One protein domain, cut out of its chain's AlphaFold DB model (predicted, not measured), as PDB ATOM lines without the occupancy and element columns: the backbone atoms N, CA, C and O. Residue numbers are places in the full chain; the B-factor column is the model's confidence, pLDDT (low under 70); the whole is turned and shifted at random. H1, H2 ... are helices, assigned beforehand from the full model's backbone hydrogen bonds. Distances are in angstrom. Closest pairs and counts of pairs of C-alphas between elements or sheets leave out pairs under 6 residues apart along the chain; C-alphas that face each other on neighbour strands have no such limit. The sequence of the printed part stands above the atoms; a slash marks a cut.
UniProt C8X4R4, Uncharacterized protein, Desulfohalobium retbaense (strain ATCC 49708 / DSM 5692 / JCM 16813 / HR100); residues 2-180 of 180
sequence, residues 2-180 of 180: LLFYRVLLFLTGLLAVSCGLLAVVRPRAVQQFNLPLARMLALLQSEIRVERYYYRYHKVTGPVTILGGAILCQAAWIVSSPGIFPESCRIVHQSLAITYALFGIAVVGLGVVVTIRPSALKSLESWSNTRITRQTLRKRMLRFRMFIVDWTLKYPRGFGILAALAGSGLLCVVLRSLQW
ATOM      1  N   LEU A   2     346.116 340.412 200.844       68.94
ATOM      2  CA  LEU A   2     346.030 338.938 200.918       68.94
ATOM      3  C   LEU A   2     347.110 338.180 200.122       68.94
ATOM      4  O   LEU A   2     347.656 337.204 200.625       68.94
ATOM      5  N   LEU A   3     347.462 338.637 198.915       73.56
ATOM      6  CA  LEU A   3     348.475 337.973 198.080       73.56
ATOM      7  C   LEU A   3     349.877 338.020 198.713       73.56
ATOM      8  O   LEU A   3     350.573 337.012 198.752       73.56
ATOM      9  N   PHE A   4     350.249 339.163 199.298       74.69
ATOM     10  CA  PHE A   4     351.503 339.321 200.039       74.69
ATOM     11  C   PHE A   4     351.577 338.372 201.244       74.69
ATOM     12  O   PHE A   4     352.589 337.712 201.456       74.69
ATOM     13  N   TYR A   5     350.473 338.236 201.988       76.12
ATOM     14  CA  TYR A   5     350.380 337.304 203.114       76.12
ATOM     15  C   TYR A   5     350.515 335.835 202.673       76.12
ATOM     16  O   TYR A   5     351.245 335.071 203.300       76.12
ATOM     17  N   ARG A   6     349.881 335.448 201.556       75.00
ATOM     18  CA  ARG A   6     349.983 334.091 200.983       75.00
ATOM     19  C   ARG A   6     351.412 333.754 200.544       75.00
ATOM     20  O   ARG A   6     351.904 332.679 200.872       75.00
ATOM     21  N   VAL A   7     352.097 334.680 199.866       81.56
ATOM     22  CA  VAL A   7     353.502 334.502 199.450       81.56
ATOM     23  C   VAL A   7     354.421 334.372 200.668       81.56
ATOM     24  O   VAL A   7     355.282 333.497 200.701       81.56
ATOM     25  N   LEU A   8     354.205 335.183 201.703       80.31
ATOM     26  CA  LEU A   8     354.994 335.128 202.933       80.31
ATOM     27  C   LEU A   8     354.788 333.806 203.692       80.31
ATOM     28  O   LEU A   8     355.758 333.200 204.154       80.31
ATOM     29  N   LEU A   9     353.553 333.301 203.765       77.44
ATOM     30  CA  LEU A   9     353.264 331.984 204.343       77.44
ATOM     31  C   LEU A   9     353.868 330.834 203.524       77.44
ATOM     32  O   LEU A   9     354.392 329.880 204.093       77.44
ATOM     33  N   PHE A  10     353.843 330.930 202.194       80.00
ATOM     34  CA  PHE A  10     354.448 329.926 201.321       80.00
ATOM     35  C   PHE A  10     355.966 329.850 201.514       80.00
ATOM     36  O   PHE A  10     356.517 328.772 201.741       80.00
ATOM     37  N   LEU A  11     356.640 331.005 201.490       80.94
ATOM     38  CA  LEU A  11     358.087 331.096 201.684       80.94
ATOM     39  C   LEU A  11     358.509 330.607 203.071       80.94
ATOM     40  O   LEU A  11     359.493 329.880 203.193       80.94
ATOM     41  N   THR A  12     357.751 330.951 204.114       77.25
ATOM     42  CA  THR A  12     358.028 330.467 205.473       77.25
ATOM     43  C   THR A  12     357.793 328.959 205.610       77.25
ATOM     44  O   THR A  12     358.600 328.290 206.249       77.25
ATOM     45  N   GLY A  13     356.770 328.397 204.955       75.19
ATOM     46  CA  GLY A  13     356.546 326.948 204.890       75.19
ATOM     47  C   GLY A  13     357.685 326.199 204.193       75.19
ATOM     48  O   GLY A  13     358.201 325.217 204.726       75.19
ATOM     49  N   LEU A  14     358.146 326.695 203.042       82.06
ATOM     50  CA  LEU A  14     359.240 326.093 202.268       82.06
ATOM     51  C   LEU A  14     360.581 326.173 203.022       82.06
ATOM     52  O   LEU A  14     361.333 325.196 203.092       82.06
ATOM     53  N   LEU A  15     360.843 327.302 203.686       79.00
ATOM     54  CA  LEU A  15     361.980 327.451 204.596       79.00
ATOM     55  C   LEU A  15     361.893 326.491 205.791       79.00
ATOM     56  O   LEU A  15     362.895 325.879 206.148       79.00
ATOM     57  N   ALA A  16     360.714 326.296 206.386       76.88
ATOM     58  CA  ALA A  16     360.541 325.373 207.508       76.88
ATOM     59  C   ALA A  16     360.783 323.907 207.108       76.88
ATOM     60  O   ALA A  16     361.468 323.185 207.832       76.88
ATOM     61  N   VAL A  17     360.290 323.480 205.939       78.69
ATOM     62  CA  VAL A  17     360.526 322.126 205.406       78.69
ATOM     63  C   VAL A  17     362.000 321.905 205.083       78.69
ATOM     64  O   VAL A  17     362.578 320.900 205.496       78.69
ATOM     65  N   SER A  18     362.625 322.850 204.380       79.88
ATOM     66  CA  SER A  18     364.037 322.746 203.994       79.88
ATOM     67  C   SER A  18     364.965 322.745 205.217       79.88
ATOM     68  O   SER A  18     365.846 321.891 205.316       79.88
ATOM     69  N   CYS A  19     364.704 323.601 206.211       72.50
ATOM     70  CA  CYS A  19     365.396 323.578 207.501       72.50
ATOM     71  C   CYS A  19     365.135 322.288 208.295       72.50
ATOM     72  O   CYS A  19     366.063 321.751 208.898       72.50
ATOM     73  N   GLY A  20     363.902 321.768 208.289       74.12
ATOM     74  CA  GLY A  20     363.540 320.516 208.961       74.12
ATOM     75  C   GLY A  20     364.281 319.311 208.380       74.12
ATOM     76  O   GLY A  20     364.893 318.541 209.118       74.12
ATOM     77  N   LEU A  21     364.330 319.202 207.049       78.12
ATOM     78  CA  LEU A  21     365.106 318.185 206.333       78.12
ATOM     79  C   LEU A  21     366.609 318.316 206.602       78.12
ATOM     80  O   LEU A  21     367.270 317.324 206.913       78.12
ATOM     81  N   LEU A  22     367.152 319.535 206.559       75.62
ATOM     82  CA  LEU A  22     368.556 319.784 206.894       75.62
ATOM     83  C   LEU A  22     368.886 319.386 208.338       75.62
ATOM     84  O   LEU A  22     369.950 318.816 208.578       75.62
ATOM     85  N   ALA A  23     367.977 319.615 209.287       71.62
ATOM     86  CA  ALA A  23     368.138 319.203 210.678       71.62
ATOM     87  C   ALA A  23     368.141 317.673 210.855       71.62
ATOM     88  O   ALA A  23     368.883 317.153 211.693       71.62
ATOM     89  N   VAL A  24     367.365 316.944 210.044       76.50
ATOM     90  CA  VAL A  24     367.352 315.470 210.028       76.50
ATOM     91  C   VAL A  24     368.651 314.908 209.447       76.50
ATOM     92  O   VAL A  24     369.237 313.989 210.028       76.50
ATOM     93  N   VAL A  25     369.124 315.471 208.329       79.00
ATOM     94  CA  VAL A  25     370.301 314.973 207.593       79.00
ATOM     95  C   VAL A  25     371.616 315.390 208.263       79.00
ATOM     96  O   VAL A  25     372.551 314.594 208.351       79.00
ATOM     97  N   ARG A  26     371.714 316.628 208.767       76.06
ATOM     98  CA  ARG A  26     372.921 317.182 209.403       76.06
ATOM     99  C   ARG A  26     372.583 317.875 210.730       76.06
ATOM    100  O   ARG A  26     372.580 319.105 210.804       76.06
ATOM    101  N   PRO A  27     372.423 317.117 211.828       66.69
ATOM    102  CA  PRO A  27     372.043 317.678 213.129       66.69
ATOM    103  C   PRO A  27     373.066 318.685 213.686       66.69
ATOM    104  O   PRO A  27     372.700 319.610 214.407       66.69
ATOM    105  N   ARG A  28     374.347 318.573 213.303       68.44
ATOM    106  CA  ARG A  28     375.403 319.532 213.688       68.44
ATOM    107  C   ARG A  28     375.236 320.917 213.043       68.44
ATOM    108  O   ARG A  28     375.654 321.903 213.639       68.44
ATOM    109  N   ALA A  29     374.598 321.019 211.872       66.56
ATOM    110  CA  ALA A  29     374.343 322.308 211.221       66.56
ATOM    111  C   ALA A  29     373.343 323.162 212.025       66.56
ATOM    112  O   ALA A  29     373.479 324.379 212.102       66.56
ATOM    113  N   VAL A  30     372.393 322.521 212.715       63.66
ATOM    114  CA  VAL A  30     371.396 323.187 213.576       63.66
ATOM    115  C   VAL A  30     372.062 323.939 214.735       63.66
ATOM    116  O   VAL A  30     371.647 325.041 215.090       63.66
ATOM    117  N   GLN A  31     373.146 323.391 215.291       64.25
ATOM    118  CA  GLN A  31     373.910 324.050 216.356       64.25
ATOM    119  C   GLN A  31     374.595 325.335 215.865       64.25
ATOM    120  O   GLN A  31     374.676 326.310 216.611       64.25
ATOM    121  N   GLN A  32     375.028 325.369 214.602       66.81
ATOM    122  CA  GLN A  32     375.647 326.551 213.998       66.81
ATOM    123  C   GLN A  32     374.625 327.663 213.722       66.81
ATOM    124  O   GLN A  32     374.948 328.833 213.906       66.81
ATOM    125  N   PHE A  33     373.375 327.318 213.388       61.94
ATOM    126  CA  PHE A  33     372.277 328.285 213.235       61.94
ATOM    127  C   PHE A  33     371.825 328.924 214.561       61.94
ATOM    128  O   PHE A  33     371.344 330.058 214.568       61.94
ATOM    129  N   ASN A  34     372.033 328.254 215.699       61.75
ATOM    130  CA  ASN A  34     371.705 328.807 217.017       61.75
ATOM    131  C   ASN A  34     372.660 329.932 217.470       61.75
ATOM    132  O   ASN A  34     372.266 330.786 218.268       61.75
ATOM    133  N   LEU A  35     373.897 329.973 216.958       64.62
ATOM    134  CA  LEU A  35     374.903 330.989 217.303       64.62
ATOM    135  C   LEU A  35     374.535 332.422 216.861       64.62
ATOM    136  O   LEU A  35     374.585 333.322 217.706       64.62
ATOM    137  N   PRO A  36     374.156 332.692 215.595       64.12
ATOM    138  CA  PRO A  36     373.777 334.038 215.161       64.12
ATOM    139  C   PRO A  36     372.482 334.515 215.825       64.12
ATOM    140  O   PRO A  36     372.393 335.678 216.208       64.12
ATOM    141  N   LEU A  37     371.521 333.615 216.059       56.16
ATOM    142  CA  LEU A  37     370.289 333.908 216.797       56.16
ATOM    143  C   LEU A  37     370.593 334.323 218.244       56.16
ATOM    144  O   LEU A  37     370.064 335.324 218.727       56.16
ATOM    145  N   ALA A  38     371.506 333.614 218.915       58.88
ATOM    146  CA  ALA A  38     371.972 333.977 220.252       58.88
ATOM    147  C   ALA A  38     372.675 335.347 220.282       58.88
ATOM    148  O   ALA A  38     372.466 336.110 221.226       58.88
ATOM    149  N   ARG A  39     373.460 335.685 219.246       64.56
ATOM    150  CA  ARG A  39     374.126 336.994 219.110       64.56
ATOM    151  C   ARG A  39     373.140 338.129 218.814       64.56
ATOM    152  O   ARG A  39     373.206 339.163 219.469       64.56
ATOM    153  N   MET A  40     372.182 337.938 217.904       53.81
ATOM    154  CA  MET A  40     371.130 338.928 217.620       53.81
ATOM    155  C   MET A  40     370.235 339.187 218.837       53.81
ATOM    156  O   MET A  40     369.883 340.326 219.127       53.81
ATOM    157  N   LEU A  41     369.910 338.146 219.606       55.00
ATOM    158  CA  LEU A  41     369.142 338.287 220.844       55.00
ATOM    159  C   LEU A  41     369.938 338.955 221.972       55.00
ATOM    160  O   LEU A  41     369.336 339.607 222.823       55.00
ATOM    161  N   ALA A  42     371.270 338.825 221.980       57.09
ATOM    162  CA  ALA A  42     372.128 339.602 222.872       57.09
ATOM    163  C   ALA A  42     372.075 341.103 222.537       57.09
ATOM    164  O   ALA A  42     372.096 341.924 223.444       57.09
ATOM    165  N   LEU A  43     371.900 341.471 221.266       59.03
ATOM    166  CA  LEU A  43     371.704 342.867 220.855       59.03
ATOM    167  C   LEU A  43     370.314 343.410 221.236       59.03
ATOM    168  O   LEU A  43     370.187 344.585 221.568       59.03
ATOM    169  N   LEU A  44     369.285 342.554 221.308       52.25
ATOM    170  CA  LEU A  44     367.975 342.906 221.883       52.25
ATOM    171  C   LEU A  44     367.995 343.105 223.417       52.25
ATOM    172  O   LEU A  44     366.961 343.426 224.001       52.25
ATOM    173  N   GLN A  45     369.140 342.922 224.090       50.06
ATOM    174  CA  GLN A  45     369.276 343.139 225.536       50.06
ATOM    175  C   GLN A  45     369.323 344.611 225.951       50.06
ATOM    176  O   GLN A  45     369.444 344.871 227.147       50.06
ATOM    177  N   SER A  46     369.221 345.572 225.025       48.81
ATOM    178  CA  SER A  46     369.156 346.978 225.418       48.81
ATOM    179  C   SER A  46     367.967 347.179 226.361       48.81
ATOM    180  O   SER A  46     366.809 347.015 225.963       48.81
ATOM    181  N   GLU A  47     368.245 347.503 227.625       51.22
ATOM    182  CA  GLU A  47     367.236 347.959 228.573       51.22
ATOM    183  C   GLU A  47     366.629 349.250 228.024       51.22
ATOM    184  O   GLU A  47     367.093 350.348 228.312       51.22
ATOM    185  N   ILE A  48     365.571 349.139 227.217       52.03
ATOM    186  CA  ILE A  48     364.760 350.300 226.864       52.03
ATOM    187  C   ILE A  48     363.987 350.646 228.131       52.03
ATOM    188  O   ILE A  48     362.882 350.138 228.348       52.03
ATOM    189  N   ARG A  49     364.600 351.430 229.016       52.72
ATOM    190  CA  ARG A  49     363.896 352.075 230.116       52.72
ATOM    191  C   ARG A  49     362.974 353.100 229.485       52.72
ATOM    192  O   ARG A  49     363.420 354.131 228.990       52.72
ATOM    193  N   VAL A  50     361.677 352.806 229.497       55.25
ATOM    194  CA  VAL A  50     360.632 353.795 229.212       55.25
ATOM    195  C   VAL A  50     360.493 354.662 230.466       55.25
ATOM    196  O   VAL A  50     359.459 354.710 231.124       55.25
ATOM    197  N   GLU A  51     361.590 355.277 230.897       56.66
ATOM    198  CA  GLU A  51     361.544 356.256 231.968       56.66
ATOM    199  C   GLU A  51     361.150 357.586 231.337       56.66
ATOM    200  O   GLU A  51     361.896 358.159 230.543       56.66
ATOM    201  N   ARG A  52     359.964 358.081 231.707       62.75
ATOM    202  CA  ARG A  52     359.507 359.443 231.404       62.75
ATOM    203  C   ARG A  52     359.343 359.740 229.910       62.75
ATOM    204  O   ARG A  52     359.469 360.899 229.512       62.75
ATOM    205  N   TYR A  53     359.066 358.737 229.073       68.00
ATOM    206  CA  TYR A  53     358.891 358.959 227.633       68.00
ATOM    207  C   TYR A  53     357.696 359.877 227.350       68.00
ATOM    208  O   TYR A  53     357.838 360.838 226.591       68.00
ATOM    209  N   TYR A  54     356.552 359.659 228.017       66.75
ATOM    210  CA  TYR A  54     355.410 360.557 227.862       66.75
ATOM    211  C   TYR A  54     355.711 361.927 228.447       66.75
ATOM    212  O   TYR A  54     355.329 362.918 227.847       66.75
ATOM    213  N   TYR A  55     356.460 362.021 229.545       70.19
ATOM    214  CA  TYR A  55     356.854 363.318 230.097       70.19
ATOM    215  C   TYR A  55     357.782 364.114 229.160       70.19
ATOM    216  O   TYR A  55     357.570 365.309 228.962       70.19
ATOM    217  N   ARG A  56     358.785 363.476 228.541       78.69
ATOM    218  CA  ARG A  56     359.742 364.153 227.648       78.69
ATOM    219  C   ARG A  56     359.092 364.597 226.337       78.69
ATOM    220  O   ARG A  56     359.408 365.677 225.847       78.69
ATOM    221  N   TYR A  57     358.170 363.798 225.800       81.50
ATOM    222  CA  TYR A  57     357.558 364.044 224.493       81.50
ATOM    223  C   TYR A  57     356.065 364.387 224.551       81.50
ATOM    224  O   TYR A  57     355.412 364.326 223.516       81.50
ATOM    225  N   HIS A  58     355.518 364.791 225.707       79.88
ATOM    226  CA  HIS A  58     354.078 365.069 225.882       79.88
ATOM    227  C   HIS A  58     353.510 366.054 224.853       79.88
ATOM    228  O   HIS A  58     352.369 365.905 224.428       79.88
ATOM    229  N   LYS A  59     354.322 367.019 224.401       82.06
ATOM    230  CA  LYS A  59     353.943 367.983 223.358       82.06
ATOM    231  C   LYS A  59     353.648 367.338 222.001       82.06
ATOM    232  O   LYS A  59     352.936 367.930 221.205       82.06
ATOM    233  N   VAL A  60     354.192 366.151 221.734       85.06
ATOM    234  CA  VAL A  60     353.963 365.383 220.500       85.06
ATOM    235  C   VAL A  60     353.047 364.194 220.779       85.06
ATOM    236  O   VAL A  60     352.066 363.987 220.073       85.06
ATOM    237  N   THR A  61     353.313 363.425 221.836       82.44
ATOM    238  CA  THR A  61     352.538 362.222 222.168       82.44
ATOM    239  C   THR A  61     351.113 362.544 222.615       82.44
ATOM    240  O   THR A  61     350.208 361.767 222.321       82.44
ATOM    241  N   GLY A  62     350.884 363.691 223.261       82.19
ATOM    242  CA  GLY A  62     349.557 364.186 223.635       82.19
ATOM    243  C   GLY A  62     348.669 364.454 222.413       82.19
ATOM    244  O   GLY A  62     347.667 363.765 222.240       82.19
ATOM    245  N   PRO A  63     349.056 365.351 221.489       87.75
ATOM    246  CA  PRO A  63     348.296 365.579 220.258       87.75
ATOM    247  C   PRO A  63     348.111 364.320 219.402       87.75
ATOM    248  O   PRO A  63     347.024 364.091 218.880       87.75
ATOM    249  N   VAL A  64     349.130 363.457 219.304       88.88
ATOM    250  CA  VAL A  64     349.027 362.186 218.563       88.88
ATOM    251  C   VAL A  64     348.013 361.235 219.204       88.88
ATOM    252  O   VAL A  64     347.244 360.591 218.493       88.88
ATOM    253  N   THR A  65     347.964 361.151 220.536       87.56
ATOM    254  CA  THR A  65     346.959 360.328 221.232       87.56
ATOM    255  C   THR A  65     345.557 360.915 221.108       87.56
ATOM    256  O   THR A  65     344.619 360.157 220.877       87.56
ATOM    257  N   ILE A  66     345.406 362.243 221.150       89.94
ATOM    258  CA  ILE A  66     344.128 362.918 220.874       89.94
ATOM    259  C   ILE A  66     343.645 362.599 219.453       89.94
ATOM    260  O   ILE A  66     342.497 362.201 219.280       89.94
ATOM    261  N   LEU A  67     344.522 362.704 218.449       91.31
ATOM    262  CA  LEU A  67     344.198 362.348 217.064       91.31
ATOM    263  C   LEU A  67     343.807 360.872 216.936       91.31
ATOM    264  O   LEU A  67     342.805 360.561 216.302       91.31
ATOM    265  N   GLY A  68     344.547 359.964 217.578       87.38
ATOM    266  CA  GLY A  68     344.207 358.539 217.606       87.38
ATOM    267  C   GLY A  68     342.827 358.271 218.217       87.38
ATOM    268  O   GLY A  68     342.047 357.502 217.664       87.38
ATOM    269  N   GLY A  69     342.492 358.950 219.317       87.50
ATOM    270  CA  GLY A  69     341.168 358.868 219.931       87.50
ATOM    271  C   GLY A  69     340.060 359.452 219.048       87.50
ATOM    272  O   GLY A  69     338.995 358.850 218.930       87.50
ATOM    273  N   ALA A  70     340.322 360.562 218.354       90.00
ATOM    274  CA  ALA A  70     339.387 361.148 217.394       90.00
ATOM    275  C   ALA A  70     339.120 360.213 216.200       90.00
ATOM    276  O   ALA A  70     337.970 360.060 215.794       90.00
ATOM    277  N   ILE A  71     340.151 359.526 215.694       91.00
ATOM    278  CA  ILE A  71     340.012 358.507 214.642       91.00
ATOM    279  C   ILE A  71     339.149 357.338 215.131       91.00
ATOM    280  O   ILE A  71     338.307 356.849 214.382       91.00
ATOM    281  N   LEU A  72     339.301 356.902 216.385       88.81
ATOM    282  CA  LEU A  72     338.446 355.859 216.965       88.81
ATOM    283  C   LEU A  72     336.987 356.315 217.093       88.81
ATOM    284  O   LEU A  72     336.083 355.552 216.761       88.81
ATOM    285  N   CYS A  73     336.743 357.564 217.495       88.19
ATOM    286  CA  CYS A  73     335.395 358.137 217.494       88.19
ATOM    287  C   CYS A  73     334.811 358.222 216.076       88.19
ATOM    288  O   CYS A  73     333.637 357.923 215.871       88.19
ATOM    289  N   GLN A  74     335.627 358.570 215.078       86.94
ATOM    290  CA  GLN A  74     335.209 358.568 213.677       86.94
ATOM    291  C   GLN A  74     334.896 357.147 213.185       86.94
ATOM    292  O   GLN A  74     333.897 356.942 212.500       86.94
ATOM    293  N   ALA A  75     335.694 356.151 213.572       85.38
ATOM    294  CA  ALA A  75     335.421 354.750 213.276       85.38
ATOM    295  C   ALA A  75     334.114 354.279 213.931       85.38
ATOM    296  O   ALA A  75     333.325 353.597 213.283       85.38
ATOM    297  N   ALA A  76     333.839 354.695 215.173       87.75
ATOM    298  CA  ALA A  76     332.562 354.434 215.834       87.75
ATOM    299  C   ALA A  76     331.385 355.032 215.051       87.75
ATOM    300  O   ALA A  76     330.391 354.344 214.824       87.75
ATOM    301  N   TRP A  77     331.527 356.275 214.579       85.31
ATOM    302  CA  TRP A  77     330.519 356.947 213.760       85.31
ATOM    303  C   TRP A  77     330.248 356.200 212.450       85.31
ATOM    304  O   TRP A  77     329.096 355.915 212.131       85.31
ATOM    305  N   ILE A  78     331.304 355.814 211.726       85.19
ATOM    306  CA  ILE A  78     331.189 355.047 210.478       85.19
ATOM    307  C   ILE A  78     330.485 353.714 210.745       85.19
ATOM    308  O   ILE A  78     329.511 353.394 210.075       85.19
ATOM    309  N   VAL A  79     330.913 352.962 211.761       82.88
ATOM    310  CA  VAL A  79     330.314 351.659 212.100       82.88
ATOM    311  C   VAL A  79     328.861 351.792 212.576       82.88
ATOM    312  O   VAL A  79     328.075 350.866 212.392       82.88
ATOM    313  N   SER A  80     328.479 352.939 213.147       79.31
ATOM    314  CA  SER A  80     327.099 353.224 213.557       79.31
ATOM    315  C   SER A  80     326.169 353.638 212.409       79.31
ATOM    316  O   SER A  80     324.955 353.696 212.608       79.31
ATOM    317  N   SER A  81     326.711 353.936 211.223       78.06
ATOM    318  CA  SER A  81     325.927 354.449 210.101       78.06
ATOM    319  C   SER A  81     325.027 353.358 209.496       78.06
ATOM    320  O   SER A  81     325.512 352.266 209.170       78.06
ATOM    321  N   PRO A  82     323.716 353.620 209.333       63.66
ATOM    322  CA  PRO A  82     322.788 352.648 208.769       63.66
ATOM    323  C   PRO A  82     323.110 352.383 207.291       63.66
ATOM    324  O   PRO A  82     323.276 353.313 206.507       63.66
ATOM    325  N   GLY A  83     323.174 351.105 206.905       64.19
ATOM    326  CA  GLY A  83     323.328 350.679 205.506       64.19
ATOM    327  C   GLY A  83     324.732 350.247 205.073       64.19
ATOM    328  O   GLY A  83     324.889 349.786 203.948       64.19
ATOM    329  N   ILE A  84     325.749 350.334 205.939       64.44
ATOM    330  CA  ILE A  84     327.107 349.853 205.608       64.44
ATOM    331  C   ILE A  84     327.221 348.326 205.745       64.44
ATOM    332  O   ILE A  84     328.030 347.693 205.067       64.44
ATOM    333  N   PHE A  85     326.396 347.717 206.598       65.06
ATOM    334  CA  PHE A  85     326.490 346.299 206.931       65.06
ATOM    335  C   PHE A  85     325.129 345.596 206.888       65.06
ATOM    336  O   PHE A  85     324.102 346.238 207.121       65.06
ATOM    337  N   PRO A  86     325.107 344.280 206.600       73.19
ATOM    338  CA  PRO A  86     323.878 343.496 206.572       73.19
ATOM    339  C   PRO A  86     323.209 343.428 207.952       73.19
ATOM    340  O   PRO A  86     323.868 343.280 208.984       73.19
ATOM    341  N   GLU A  87     321.874 343.464 207.953       73.06
ATOM    342  CA  GLU A  87     321.042 343.515 209.164       73.06
ATOM    343  C   GLU A  87     321.249 342.301 210.090       73.06
ATOM    344  O   GLU A  87     321.119 342.400 211.311       73.06
ATOM    345  N   SER A  88     321.682 341.168 209.526       73.31
ATOM    346  CA  SER A  88     322.030 339.943 210.256       73.31
ATOM    347  C   SER A  88     323.179 340.113 211.258       73.31
ATOM    348  O   SER A  88     323.300 339.314 212.185       73.31
ATOM    349  N   CYS A  89     324.004 341.157 211.124       74.94
ATOM    350  CA  CYS A  89     325.132 341.430 212.017       74.94
ATOM    351  C   CYS A  89     324.931 342.672 212.901       74.94
ATOM    352  O   CYS A  89     325.867 343.110 213.575       74.94
ATOM    353  N   ARG A  90     323.719 343.240 212.953       78.38
ATOM    354  CA  ARG A  90     323.428 344.518 213.628       78.38
ATOM    355  C   ARG A  90     323.917 344.596 215.080       78.38
ATOM    356  O   ARG A  90     324.498 345.606 215.470       78.38
ATOM    357  N   ILE A  91     323.761 343.525 215.861       81.62
ATOM    358  CA  ILE A  91     324.206 343.465 217.270       81.62
ATOM    359  C   ILE A  91     325.740 343.554 217.382       81.62
ATOM    360  O   ILE A  91     326.278 344.242 218.255       81.62
ATOM    361  N   VAL A  92     326.465 342.896 216.475       80.81
ATOM    362  CA  VAL A  92     327.937 342.922 216.438       80.81
ATOM    363  C   VAL A  92     328.435 344.319 216.060       80.81
ATOM    364  O   VAL A  92     329.365 344.833 216.673       80.81
ATOM    365  N   HIS A  93     327.779 344.988 215.113       80.00
ATOM    366  CA  HIS A  93     328.153 346.350 214.722       80.00
ATOM    367  C   HIS A  93     327.847 347.379 215.809       80.00
ATOM    368  O   HIS A  93     328.688 348.226 216.098       80.00
ATOM    369  N   GLN A  94     326.695 347.271 216.474       83.00
ATOM    370  CA  GLN A  94     326.356 348.144 217.599       83.00
ATOM    371  C   GLN A  94     327.334 347.973 218.764       83.00
ATOM    372  O   GLN A  94     327.818 348.964 219.310       83.00
ATOM    373  N   SER A  95     327.689 346.733 219.112       83.81
ATOM    374  CA  SER A  95     328.689 346.479 220.155       83.81
ATOM    375  C   SER A  95     330.079 347.003 219.771       83.81
ATOM    376  O   SER A  95     330.738 347.621 220.609       83.81
ATOM    377  N   LEU A  96     330.506 346.866 218.508       84.31
ATOM    378  CA  LEU A  96     331.752 347.471 218.023       84.31
ATOM    379  C   LEU A  96     331.719 349.004 218.059       84.31
ATOM    380  O   LEU A  96     332.693 349.612 218.494       84.31
ATOM    381  N   ALA A  97     330.620 349.630 217.634       85.88
ATOM    382  CA  ALA A  97     330.472 351.084 217.645       85.88
ATOM    383  C   ALA A  97     330.568 351.642 219.072       85.88
ATOM    384  O   ALA A  97     331.328 352.575 219.320       85.88
ATOM    385  N   ILE A  98     329.871 351.019 220.029       88.56
ATOM    386  CA  ILE A  98     329.942 351.386 221.451       88.56
ATOM    387  C   ILE A  98     331.367 351.209 221.978       88.56
ATOM    388  O   ILE A  98     331.890 352.082 222.670       88.56
ATOM    389  N   THR A  99     332.020 350.102 221.621       87.25
ATOM    390  CA  THR A  99     333.396 349.820 222.039       87.25
ATOM    391  C   THR A  99     334.352 350.894 221.520       87.25
ATOM    392  O   THR A  99     335.075 351.503 222.309       87.25
ATOM    393  N   TYR A 100     334.323 351.197 220.221       88.00
ATOM    394  CA  TYR A 100     335.162 352.243 219.637       88.00
ATOM    395  C   TYR A 100     334.864 353.631 220.202       88.00
ATOM    396  O   TYR A 100     335.803 354.394 220.413       88.00
ATOM    397  N   ALA A 101     333.604 353.951 220.505       88.44
ATOM    398  CA  ALA A 101     333.241 355.224 221.121       88.44
ATOM    399  C   ALA A 101     333.806 355.345 222.545       88.44
ATOM    400  O   ALA A 101     334.453 356.341 222.867       88.44
ATOM    401  N   LEU A 102     333.629 354.318 223.384       90.94
ATOM    402  CA  LEU A 102     334.153 354.301 224.753       90.94
ATOM    403  C   LEU A 102     335.680 354.400 224.771       90.94
ATOM    404  O   LEU A 102     336.240 355.222 225.501       90.94
ATOM    405  N   PHE A 103     336.360 353.604 223.942       88.31
ATOM    406  CA  PHE A 103     337.815 353.668 223.829       88.31
ATOM    407  C   PHE A 103     338.285 354.991 223.224       88.31
ATOM    408  O   PHE A 103     339.257 355.554 223.718       88.31
ATOM    409  N   GLY A 104     337.597 355.522 222.213       88.50
ATOM    410  CA  GLY A 104     337.916 356.812 221.607       88.50
ATOM    411  C   GLY A 104     337.865 357.947 222.626       88.50
ATOM    412  O   GLY A 104     338.856 358.654 222.801       88.50
ATOM    413  N   ILE A 105     336.771 358.055 223.386       90.38
ATOM    414  CA  ILE A 105     336.610 359.061 224.448       90.38
ATOM    415  C   ILE A 105     337.683 358.892 225.530       90.38
ATOM    416  O   ILE A 105     338.317 359.871 225.927       90.38
ATOM    417  N   ALA A 106     337.935 357.660 225.983       88.94
ATOM    418  CA  ALA A 106     338.962 357.391 226.986       88.94
ATOM    419  C   ALA A 106     340.370 357.774 226.494       88.94
ATOM    420  O   ALA A 106     341.143 358.377 227.239       88.94
ATOM    421  N   VAL A 107     340.700 357.468 225.235       88.38
ATOM    422  CA  VAL A 107     341.994 357.790 224.616       88.38
ATOM    423  C   VAL A 107     342.157 359.297 224.417       88.38
ATOM    424  O   VAL A 107     343.227 359.824 224.720       88.38
ATOM    425  N   VAL A 108     341.110 360.011 223.987       89.88
ATOM    426  CA  VAL A 108     341.127 361.482 223.921       89.88
ATOM    427  C   VAL A 108     341.334 362.075 225.312       89.88
ATOM    428  O   VAL A 108     342.210 362.920 225.484       89.88
ATOM    429  N   GLY A 109     340.593 361.601 226.318       87.81
ATOM    430  CA  GLY A 109     340.741 362.047 227.703       87.81
ATOM    431  C   GLY A 109     342.166 361.844 228.222       87.81
ATOM    432  O   GLY A 109     342.764 362.766 228.777       87.81
ATOM    433  N   LEU A 110     342.759 360.675 227.963       84.56
ATOM    434  CA  LEU A 110     344.163 360.413 228.279       84.56
ATOM    435  C   LEU A 110     345.107 361.355 227.529       84.56
ATOM    436  O   LEU A 110     346.015 361.902 228.147       84.56
ATOM    437  N   GLY A 111     344.893 361.591 226.234       84.56
ATOM    438  CA  GLY A 111     345.718 362.500 225.441       84.56
ATOM    439  C   GLY A 111     345.660 363.951 225.929       84.56
ATOM    440  O   GLY A 111     346.692 364.623 226.016       84.56
ATOM    441  N   VAL A 112     344.483 364.423 226.349       85.94
ATOM    442  CA  VAL A 112     344.306 365.741 226.980       85.94
ATOM    443  C   VAL A 112     345.067 365.809 228.306       85.94
ATOM    444  O   VAL A 112     345.820 366.755 228.535       85.94
ATOM    445  N   VAL A 113     344.956 364.781 229.153       84.25
ATOM    446  CA  VAL A 113     345.694 364.707 230.426       84.25
ATOM    447  C   VAL A 113     347.210 364.672 230.198       84.25
ATOM    448  O   VAL A 113     347.938 365.377 230.895       84.25
ATOM    449  N   VAL A 114     347.694 363.919 229.202       82.75
ATOM    450  CA  VAL A 114     349.113 363.895 228.800       82.75
ATOM    451  C   VAL A 114     349.578 365.293 228.387       82.75
ATOM    452  O   VAL A 114     350.659 365.714 228.790       82.75
ATOM    453  N   THR A 115     348.761 366.016 227.617       82.75
ATOM    454  CA  THR A 115     349.104 367.343 227.088       82.75
ATOM    455  C   THR A 115     349.146 368.406 228.191       82.75
ATOM    456  O   THR A 115     350.089 369.191 228.241       82.75
ATOM    457  N   ILE A 116     348.150 368.424 229.087       82.12
ATOM    458  CA  ILE A 116     347.997 369.460 230.123       82.12
ATOM    459  C   ILE A 116     348.859 369.165 231.354       82.12
ATOM    460  O   ILE A 116     349.489 370.064 231.911       82.12
ATOM    461  N   ARG A 117     348.880 367.913 231.824       81.31
ATOM    462  CA  ARG A 117     349.541 367.538 233.080       81.31
ATOM    463  C   ARG A 117     350.212 366.165 232.968       81.31
ATOM    464  O   ARG A 117     349.756 365.197 233.587       81.31
ATOM    465  N   PRO A 118     351.371 366.074 232.291       70.44
ATOM    466  CA  PRO A 118     352.091 364.811 232.127       70.44
ATOM    467  C   PRO A 118     352.545 364.201 233.466       70.44
ATOM    468  O   PRO A 118     352.771 362.996 233.555       70.44
ATOM    469  N   SER A 119     352.633 364.997 234.542       68.75
ATOM    470  CA  SER A 119     352.968 364.508 235.885       68.75
ATOM    471  C   SER A 119     351.928 363.541 236.464       68.75
ATOM    472  O   SER A 119     352.290 362.706 237.290       68.75
ATOM    473  N   ALA A 120     350.659 363.627 236.044       70.69
ATOM    474  CA  ALA A 120     349.601 362.722 236.502       70.69
ATOM    475  C   ALA A 120     349.823 361.281 236.008       70.69
ATOM    476  O   ALA A 120     349.500 360.322 236.706       70.69
ATOM    477  N   LEU A 121     350.468 361.119 234.847       68.19
ATOM    478  CA  LEU A 121     350.799 359.809 234.292       68.19
ATOM    479  C   LEU A 121     352.069 359.200 234.881       68.19
ATOM    480  O   LEU A 121     352.359 358.051 234.585       68.19
ATOM    481  N   LYS A 122     352.802 359.893 235.762       69.81
ATOM    482  CA  LYS A 122     354.018 359.342 236.382       69.81
ATOM    483  C   LYS A 122     353.735 358.064 237.181       69.81
ATOM    484  O   LYS A 122     354.540 357.136 237.159       69.81
ATOM    485  N   SER A 123     352.585 358.002 237.858       68.69
ATOM    486  CA  SER A 123     352.139 356.796 238.572       68.69
ATOM    487  C   SER A 123     351.805 355.663 237.598       68.69
ATOM    488  O   SER A 123     352.232 354.533 237.805       68.69
ATOM    489  N   LEU A 124     351.142 355.980 236.481       66.50
ATOM    490  CA  LEU A 124     350.809 355.042 235.403       66.50
ATOM    491  C   LEU A 124     352.050 354.535 234.652       66.50
ATOM    492  O   LEU A 124     352.148 353.344 234.383       66.50
ATOM    493  N   GLU A 125     353.026 355.398 234.365       66.69
ATOM    494  CA  GLU A 125     354.315 355.030 233.774       66.69
ATOM    495  C   GLU A 125     355.116 354.144 234.734       66.69
ATOM    496  O   GLU A 125     355.595 353.086 234.329       66.69
ATOM    497  N   SER A 126     355.213 354.522 236.014       67.62
ATOM    498  CA  SER A 126     355.867 353.718 237.058       67.62
ATOM    499  C   SER A 126     355.209 352.347 237.204       67.62
ATOM    500  O   SER A 126     355.888 351.320 237.206       67.62
ATOM    501  N   TRP A 127     353.876 352.322 237.234       64.50
ATOM    502  CA  TRP A 127     353.062 351.117 237.253       64.50
ATOM    503  C   TRP A 127     353.258 350.272 235.993       64.50
ATOM    504  O   TRP A 127     353.409 349.062 236.095       64.50
ATOM    505  N   SER A 128     353.338 350.878 234.806       60.28
ATOM    506  CA  SER A 128     353.616 350.160 233.553       60.28
ATOM    507  C   SER A 128     355.029 349.569 233.535       60.28
ATOM    508  O   SER A 128     355.221 348.438 233.088       60.28
ATOM    509  N   ASN A 129     355.999 350.280 234.121       58.91
ATOM    510  CA  ASN A 129     357.365 349.803 234.314       58.91
ATOM    511  C   ASN A 129     357.442 348.668 235.353       58.91
ATOM    512  O   ASN A 129     358.345 347.838 235.275       58.91
ATOM    513  N   THR A 130     356.488 348.579 236.290       58.31
ATOM    514  CA  THR A 130     356.433 347.523 237.323       58.31
ATOM    515  C   THR A 130     355.506 346.346 236.988       58.31
ATOM    516  O   THR A 130     355.768 345.234 237.448       58.31
ATOM    517  N   ARG A 131     354.452 346.517 236.174       46.50
ATOM    518  CA  ARG A 131     353.368 345.516 236.020       46.50
ATOM    519  C   ARG A 131     353.536 344.473 234.933       46.50
ATOM    520  O   ARG A 131     352.858 343.451 234.982       46.50
ATOM    521  N   ILE A 132     354.474 344.637 234.017       49.62
ATOM    522  CA  ILE A 132     354.969 343.499 233.248       49.62
ATOM    523  C   ILE A 132     356.440 343.461 233.555       49.62
ATOM    524  O   ILE A 132     357.238 344.096 232.872       49.62
ATOM    525  N   THR A 133     356.798 342.757 234.629       50.19
ATOM    526  CA  THR A 133     358.192 342.454 234.920       50.19
ATOM    527  C   THR A 133     358.744 341.839 233.643       50.19
ATOM    528  O   THR A 133     358.513 340.665 233.346       50.19
ATOM    529  N   ARG A 134     359.468 342.640 232.850       55.22
ATOM    530  CA  ARG A 134     360.209 342.152 231.691       55.22
ATOM    531  C   ARG A 134     361.065 340.985 232.135       55.22
ATOM    532  O   ARG A 134     361.216 340.061 231.371       55.22
ATOM    533  N   GLN A 135     361.503 340.960 233.395       57.22
ATOM    534  CA  GLN A 135     362.120 339.814 234.054       57.22
ATOM    535  C   GLN A 135     361.264 338.538 234.087       57.22
ATOM    536  O   GLN A 135     361.821 337.475 233.877       57.22
ATOM    537  N   THR A 136     359.954 338.588 234.320       60.72
ATOM    538  CA  THR A 136     359.074 337.405 234.364       60.72
ATOM    539  C   THR A 136     358.795 336.881 232.962       60.72
ATOM    540  O   THR A 136     358.945 335.685 232.713       60.72
ATOM    541  N   LEU A 137     358.489 337.777 232.018       61.50
ATOM    542  CA  LEU A 137     358.318 337.433 230.601       61.50
ATOM    543  C   LEU A 137     359.646 336.960 229.985       61.50
ATOM    544  O   LEU A 137     359.671 335.940 229.306       61.50
ATOM    545  N   ARG A 138     360.771 337.593 230.341       63.94
ATOM    546  CA  ARG A 138     362.145 337.178 230.004       63.94
ATOM    547  C   ARG A 138     362.503 335.849 230.644       63.94
ATOM    548  O   ARG A 138     363.016 334.997 229.945       63.94
ATOM    549  N   LYS A 139     362.211 335.610 231.926       70.06
ATOM    550  CA  LYS A 139     362.421 334.304 232.583       70.06
ATOM    551  C   LYS A 139     361.570 333.222 231.925       70.06
ATOM    552  O   LYS A 139     362.010 332.082 231.829       70.06
ATOM    553  N   ARG A 140     360.361 333.552 231.458       72.62
ATOM    554  CA  ARG A 140     359.485 332.619 230.738       72.62
ATOM    555  C   ARG A 140     360.003 332.338 229.326       72.62
ATOM    556  O   ARG A 140     360.124 331.173 228.976       72.62
ATOM    557  N   MET A 141     360.405 333.362 228.574       67.81
ATOM    558  CA  MET A 141     361.031 333.223 227.253       67.81
ATOM    559  C   MET A 141     362.391 332.522 227.323       67.81
ATOM    560  O   MET A 141     362.679 331.681 226.484       67.81
ATOM    561  N   LEU A 142     363.210 332.803 228.340       73.88
ATOM    562  CA  LEU A 142     364.485 332.123 228.576       73.88
ATOM    563  C   LEU A 142     364.274 330.663 228.976       73.88
ATOM    564  O   LEU A 142     364.983 329.814 228.455       73.88
ATOM    565  N   ARG A 143     363.291 330.345 229.832       77.81
ATOM    566  CA  ARG A 143     362.924 328.947 230.127       77.81
ATOM    567  C   ARG A 143     362.426 328.217 228.888       77.81
ATOM    568  O   ARG A 143     362.852 327.100 228.645       77.81
ATOM    569  N   PHE A 144     361.573 328.856 228.094       72.88
ATOM    570  CA  PHE A 144     361.082 328.285 226.844       72.88
ATOM    571  C   PHE A 144     362.216 328.086 225.828       72.88
ATOM    572  O   PHE A 144     362.288 327.051 225.177       72.88
ATOM    573  N   ARG A 145     363.161 329.030 225.752       68.25
ATOM    574  CA  ARG A 145     364.382 328.900 224.950       68.25
ATOM    575  C   ARG A 145     365.247 327.746 225.436       68.25
ATOM    576  O   ARG A 145     365.654 326.954 224.603       68.25
ATOM    577  N   MET A 146     365.549 327.663 226.732       72.44
ATOM    578  CA  MET A 146     366.343 326.558 227.282       72.44
ATOM    579  C   MET A 146     365.650 325.229 227.004       72.44
ATOM    580  O   MET A 146     366.290 324.329 226.498       72.44
ATOM    581  N   PHE A 147     364.327 325.158 227.161       76.81
ATOM    582  CA  PHE A 147     363.550 323.984 226.782       76.81
ATOM    583  C   PHE A 147     363.700 323.626 225.293       76.81
ATOM    584  O   PHE A 147     364.000 322.482 224.978       76.81
ATOM    585  N   ILE A 148     363.557 324.585 224.367       68.69
ATOM    586  CA  ILE A 148     363.746 324.334 222.925       68.69
ATOM    587  C   ILE A 148     365.192 323.936 222.618       68.69
ATOM    588  O   ILE A 148     365.422 323.015 221.842       68.69
ATOM    589  N   VAL A 149     366.176 324.612 223.206       69.62
ATOM    590  CA  VAL A 149     367.599 324.333 222.985       69.62
ATOM    591  C   VAL A 149     367.958 322.951 223.528       69.62
ATOM    592  O   VAL A 149     368.509 322.145 222.791       69.62
ATOM    593  N   ASP A 150     367.566 322.622 224.753       74.94
ATOM    594  CA  ASP A 150     367.795 321.307 225.354       74.94
ATOM    595  C   ASP A 150     367.094 320.210 224.553       74.94
ATOM    596  O   ASP A 150     367.659 319.144 224.319       74.94
ATOM    597  N   TRP A 151     365.884 320.478 224.059       70.31
ATOM    598  CA  TRP A 151     365.140 319.520 223.252       70.31
ATOM    599  C   TRP A 151     365.741 319.332 221.854       70.31
ATOM    600  O   TRP A 151     365.873 318.199 221.393       70.31
ATOM    601  N   THR A 152     366.190 320.412 221.205       68.56
ATOM    602  CA  THR A 152     366.899 320.353 219.911       68.56
ATOM    603  C   THR A 152     368.278 319.712 220.028       68.56
ATOM    604  O   THR A 152     368.704 319.032 219.099       68.56
ATOM    605  N   LEU A 153     368.965 319.866 221.162       68.31
ATOM    606  CA  LEU A 153     370.247 319.215 221.431       68.31
ATOM    607  C   LEU A 153     370.079 317.730 221.769       68.31
ATOM    608  O   LEU A 153     370.864 316.909 221.298       68.31
ATOM    609  N   LYS A 154     369.053 317.376 222.551       77.88
ATOM    610  CA  LYS A 154     368.789 315.995 222.975       77.88
ATOM    611  C   LYS A 154     368.155 315.148 221.867       77.88
ATOM    612  O   LYS A 154     368.479 313.971 221.749       77.88
ATOM    613  N   TYR A 155     367.298 315.738 221.029       76.88
ATOM    614  CA  TYR A 155     366.578 315.045 219.953       76.88
ATOM    615  C   TYR A 155     366.573 315.844 218.634       76.88
ATOM    616  O   TYR A 155     365.509 316.222 218.134       76.88
ATOM    617  N   PRO A 156     367.740 316.067 217.999       70.38
ATOM    618  CA  PRO A 156     367.844 316.932 216.820       70.38
ATOM    619  C   PRO A 156     367.039 316.413 215.619       70.38
ATOM    620  O   PRO A 156     366.415 317.189 214.898       70.38
ATOM    621  N   ARG A 157     366.985 315.086 215.435       73.12
ATOM    622  CA  ARG A 157     366.193 314.453 214.368       73.12
ATOM    623  C   ARG A 157     364.687 314.564 214.619       73.12
ATOM    624  O   ARG A 157     363.943 314.820 213.682       73.12
ATOM    625  N   GLY A 158     364.245 314.425 215.873       76.25
ATOM    626  CA  GLY A 158     362.833 314.567 216.244       76.25
ATOM    627  C   GLY A 158     362.323 315.991 216.023       76.25
ATOM    628  O   GLY A 158     361.246 316.185 215.463       76.25
ATOM    629  N   PHE A 159     363.141 316.990 216.364       73.62
ATOM    630  CA  PHE A 159     362.836 318.387 216.065       73.62
ATOM    631  C   PHE A 159     362.771 318.661 214.555       73.62
ATOM    632  O   PHE A 159     361.849 319.328 214.094       73.62
ATOM    633  N   GLY A 160     363.704 318.102 213.773       72.62
ATOM    634  CA  GLY A 160     363.701 318.227 212.313       72.62
ATOM    635  C   GLY A 160     362.459 317.618 211.650       72.62
ATOM    636  O   GLY A 160     361.865 318.247 210.777       72.62
ATOM    637  N   ILE A 161     362.013 316.444 212.109       78.31
ATOM    638  CA  ILE A 161     360.784 315.792 211.624       78.31
ATOM    639  C   ILE A 161     359.551 316.642 211.954       78.31
ATOM    640  O   ILE A 161     358.712 316.867 211.085       78.31
ATOM    641  N   LEU A 162     359.449 317.164 213.178       80.25
ATOM    642  CA  LEU A 162     358.334 318.032 213.568       80.25
ATOM    643  C   LEU A 162     358.307 319.343 212.778       80.25
ATOM    644  O   LEU A 162     357.238 319.774 212.351       80.25
ATOM    645  N   ALA A 163     359.470 319.954 212.541       76.69
ATOM    646  CA  ALA A 163     359.583 321.151 211.714       76.69
ATOM    647  C   ALA A 163     359.185 320.875 210.254       76.69
ATOM    648  O   ALA A 163     358.472 321.680 209.653       76.69
ATOM    649  N   ALA A 164     359.578 319.721 209.707       77.75
ATOM    650  CA  ALA A 164     359.189 319.301 208.365       77.75
ATOM    651  C   ALA A 164     357.674 319.066 208.256       77.75
ATOM    652  O   ALA A 164     357.054 319.567 207.322       77.75
ATOM    653  N   LEU A 165     357.065 318.391 209.240       81.62
ATOM    654  CA  LEU A 165     355.617 318.158 209.289       81.62
ATOM    655  C   LEU A 165     354.822 319.465 209.420       81.62
ATOM    656  O   LEU A 165     353.838 319.673 208.705       81.62
ATOM    657  N   ALA A 166     355.268 320.378 210.285       79.81
ATOM    658  CA  ALA A 166     354.649 321.692 210.450       79.81
ATOM    659  C   ALA A 166     354.766 322.541 209.172       79.81
ATOM    660  O   ALA A 166     353.790 323.160 208.745       79.81
ATOM    661  N   GLY A 167     355.936 322.524 208.526       77.31
ATOM    662  CA  GLY A 167     356.170 323.198 207.251       77.31
ATOM    663  C   GLY A 167     355.309 322.630 206.119       77.31
ATOM    664  O   GLY A 167     354.692 323.396 205.381       77.31
ATOM    665  N   SER A 168     355.180 321.302 206.020       79.56
ATOM    666  CA  SER A 168     354.288 320.673 205.039       79.56
ATOM    667  C   SER A 168     352.818 321.002 205.298       79.56
ATOM    668  O   SER A 168     352.079 321.270 204.356       79.56
ATOM    669  N   GLY A 169     352.400 321.071 206.568       81.44
ATOM    670  CA  GLY A 169     351.046 321.483 206.938       81.44
ATOM    671  C   GLY A 169     350.742 322.923 206.518       81.44
ATOM    672  O   GLY A 169     349.692 323.186 205.935       81.44
ATOM    673  N   LEU A 170     351.687 323.845 206.734       79.25
ATOM    674  CA  LEU A 170     351.583 325.235 206.274       79.25
ATOM    675  C   LEU A 170     351.484 325.331 204.749       79.25
ATOM    676  O   LEU A 170     350.627 326.054 204.242       79.25
ATOM    677  N   LEU A 171     352.302 324.572 204.014       80.69
ATOM    678  CA  LEU A 171     352.225 324.516 202.552       80.69
ATOM    679  C   LEU A 171     350.864 323.989 202.079       80.69
ATOM    680  O   LEU A 171     350.268 324.588 201.187       80.69
ATOM    681  N   CYS A 172     350.319 322.949 202.715       82.31
ATOM    682  CA  CYS A 172     348.982 322.436 202.406       82.31
ATOM    683  C   CYS A 172     347.879 323.479 202.648       82.31
ATOM    684  O   CYS A 172     346.966 323.605 201.832       82.31
ATOM    685  N   VAL A 173     347.958 324.252 203.735       81.00
ATOM    686  CA  VAL A 173     346.993 325.328 204.027       81.00
ATOM    687  C   VAL A 173     347.073 326.434 202.976       81.00
ATOM    688  O   VAL A 173     346.039 326.893 202.490       81.00
ATOM    689  N   VAL A 174     348.284 326.831 202.578       80.06
ATOM    690  CA  VAL A 174     348.475 327.847 201.535       80.06
ATOM    691  C   VAL A 174     347.949 327.352 200.187       80.06
ATOM    692  O   VAL A 174     347.182 328.070 199.547       80.06
ATOM    693  N   LEU A 175     348.283 326.123 199.788       78.38
ATOM    694  CA  LEU A 175     347.816 325.520 198.535       78.38
ATOM    695  C   LEU A 175     346.289 325.400 198.493       78.38
ATOM    696  O   LEU A 175     345.673 325.766 197.494       78.38
ATOM    697  N   ARG A 176     345.658 324.991 199.600       79.06
ATOM    698  CA  ARG A 176     344.194 324.945 199.715       79.06
ATOM    699  C   ARG A 176     343.564 326.337 199.640       79.06
ATOM    700  O   ARG A 176     342.507 326.494 199.045       79.06
ATOM    701  N   SER A 177     344.218 327.351 200.208       73.00
ATOM    702  CA  SER A 177     343.754 328.743 200.137       73.00
ATOM    703  C   SER A 177     343.930 329.392 198.759       73.00
ATOM    704  O   SER A 177     343.397 330.472 198.540       73.00
ATOM    705  N   LEU A 178     344.696 328.772 197.852       66.81
ATOM    706  CA  LEU A 178     344.878 329.217 196.466       66.81
ATOM    707  C   LEU A 178     343.811 328.661 195.511       66.81
ATOM    708  O   LEU A 178     343.644 329.210 194.430       66.81
ATOM    709  N   GLN A 179     343.120 327.584 195.896       62.91
ATOM    710  CA  GLN A 179     342.054 326.954 195.104       62.91
ATOM    711  C   GLN A 179     340.679 327.630 195.280       62.91
ATOM    712  O   GLN A 179     339.732 327.243 194.601       62.91
ATOM    713  N   TRP A 180     340.588 328.629 196.167       48.78
ATOM    714  CA  TRP A 180     339.432 329.501 196.404       48.78
ATOM    715  C   TRP A 180     339.844 330.966 196.220       48.78
ATOM    716  O   TRP A 180     339.003 331.740 195.721       48.78
TER     717      TRP A 180
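This is residues 2 to 180 of the 180 residues of an uncharacterized protein of Desulfohalobium retbaense (strain ATCC 49708 / DSM 5692 / JCM 16813 / HR100) (UniProt C8X4R4). What shape do the atoms draw? They draw an open, three-sided frame of helices with an empty middle: H4, the longest helix, and H3 form a hairpin on one side, and H1 and H7 lie side by side on the other. Two rails join these sides, one of H2 and residues 44 to 52, the other of H6 and H5. What are its make-up and size? The 179 printed residues hold seven named helices, H1 to H7 in chain order, and no named strand: all helix. The whole is flat, spanning 61 by 47 by 23 A, and only just extended, close to loose, with a radius of gyration of the C-alphas of 24.0 A.

Where is the longest helix, and what precedes it? H4, residues 87 to 116, is 42.9 A long and begins with C-alpha 87 at (321.042, 343.515, 209.164); H3, residues 53 to 80, is 35.2 A. H3 has a kink of 81 degrees near residue 60, and H4 one of 27 degrees near residue 94. Where are the others? H5, residues 118 to 131, is 19.7 A, H6, residues 134 to 154, is 28.9 A, and H2, residues 27 to 43, is 26.3 A. H1, residues 2 to 25, is 34.8 A from C-alpha 2 at (346.030, 338.938, 200.918), and H7, residues 156 to 178, is 33.1 A, ending with C-alpha 178 at (344.878, 329.217, 196.466).

What does H4 touch? H4 and H3, a helical hairpin, touch at a shallow tilt of 23 degrees, opposite ways; their closest C-alphas, Gly 69 and Gly 104, are 4.2 A apart. H5 touches H4 only at the corner, and touches H3 with residues 118 to 122 alone, closest at the C-alphas of Tyr 55 and Pro 118, 5.4 A. And farther out? H2 and H6 are close but not clearly touching, the C-alphas of Gln 31 and Leu 153 being 7.9 A apart. H1 and H7 touch at a shallow tilt of 25 degrees, opposite ways, with the C-alphas of Gly 20 and Gly 160 closest at 4.1 A; H3 and H7 are apart. How complete are the backbones? In H1, H6 and H7 every O i to N i+4 pair is within hydrogen-bond range; in H2 it is 8 of 13, H3 21 of 24, H4 24 of 26 and H5 7 of 10.

How far does it reach? The two C-alphas farthest apart, those of Val 25 and Ile 116, are 63.0 A apart. Is it continuous and sure? The printed part has no cut and no long link. Its mean pLDDT is 74.0, with residues 27 to 54 and 121 to 138 among those under 70.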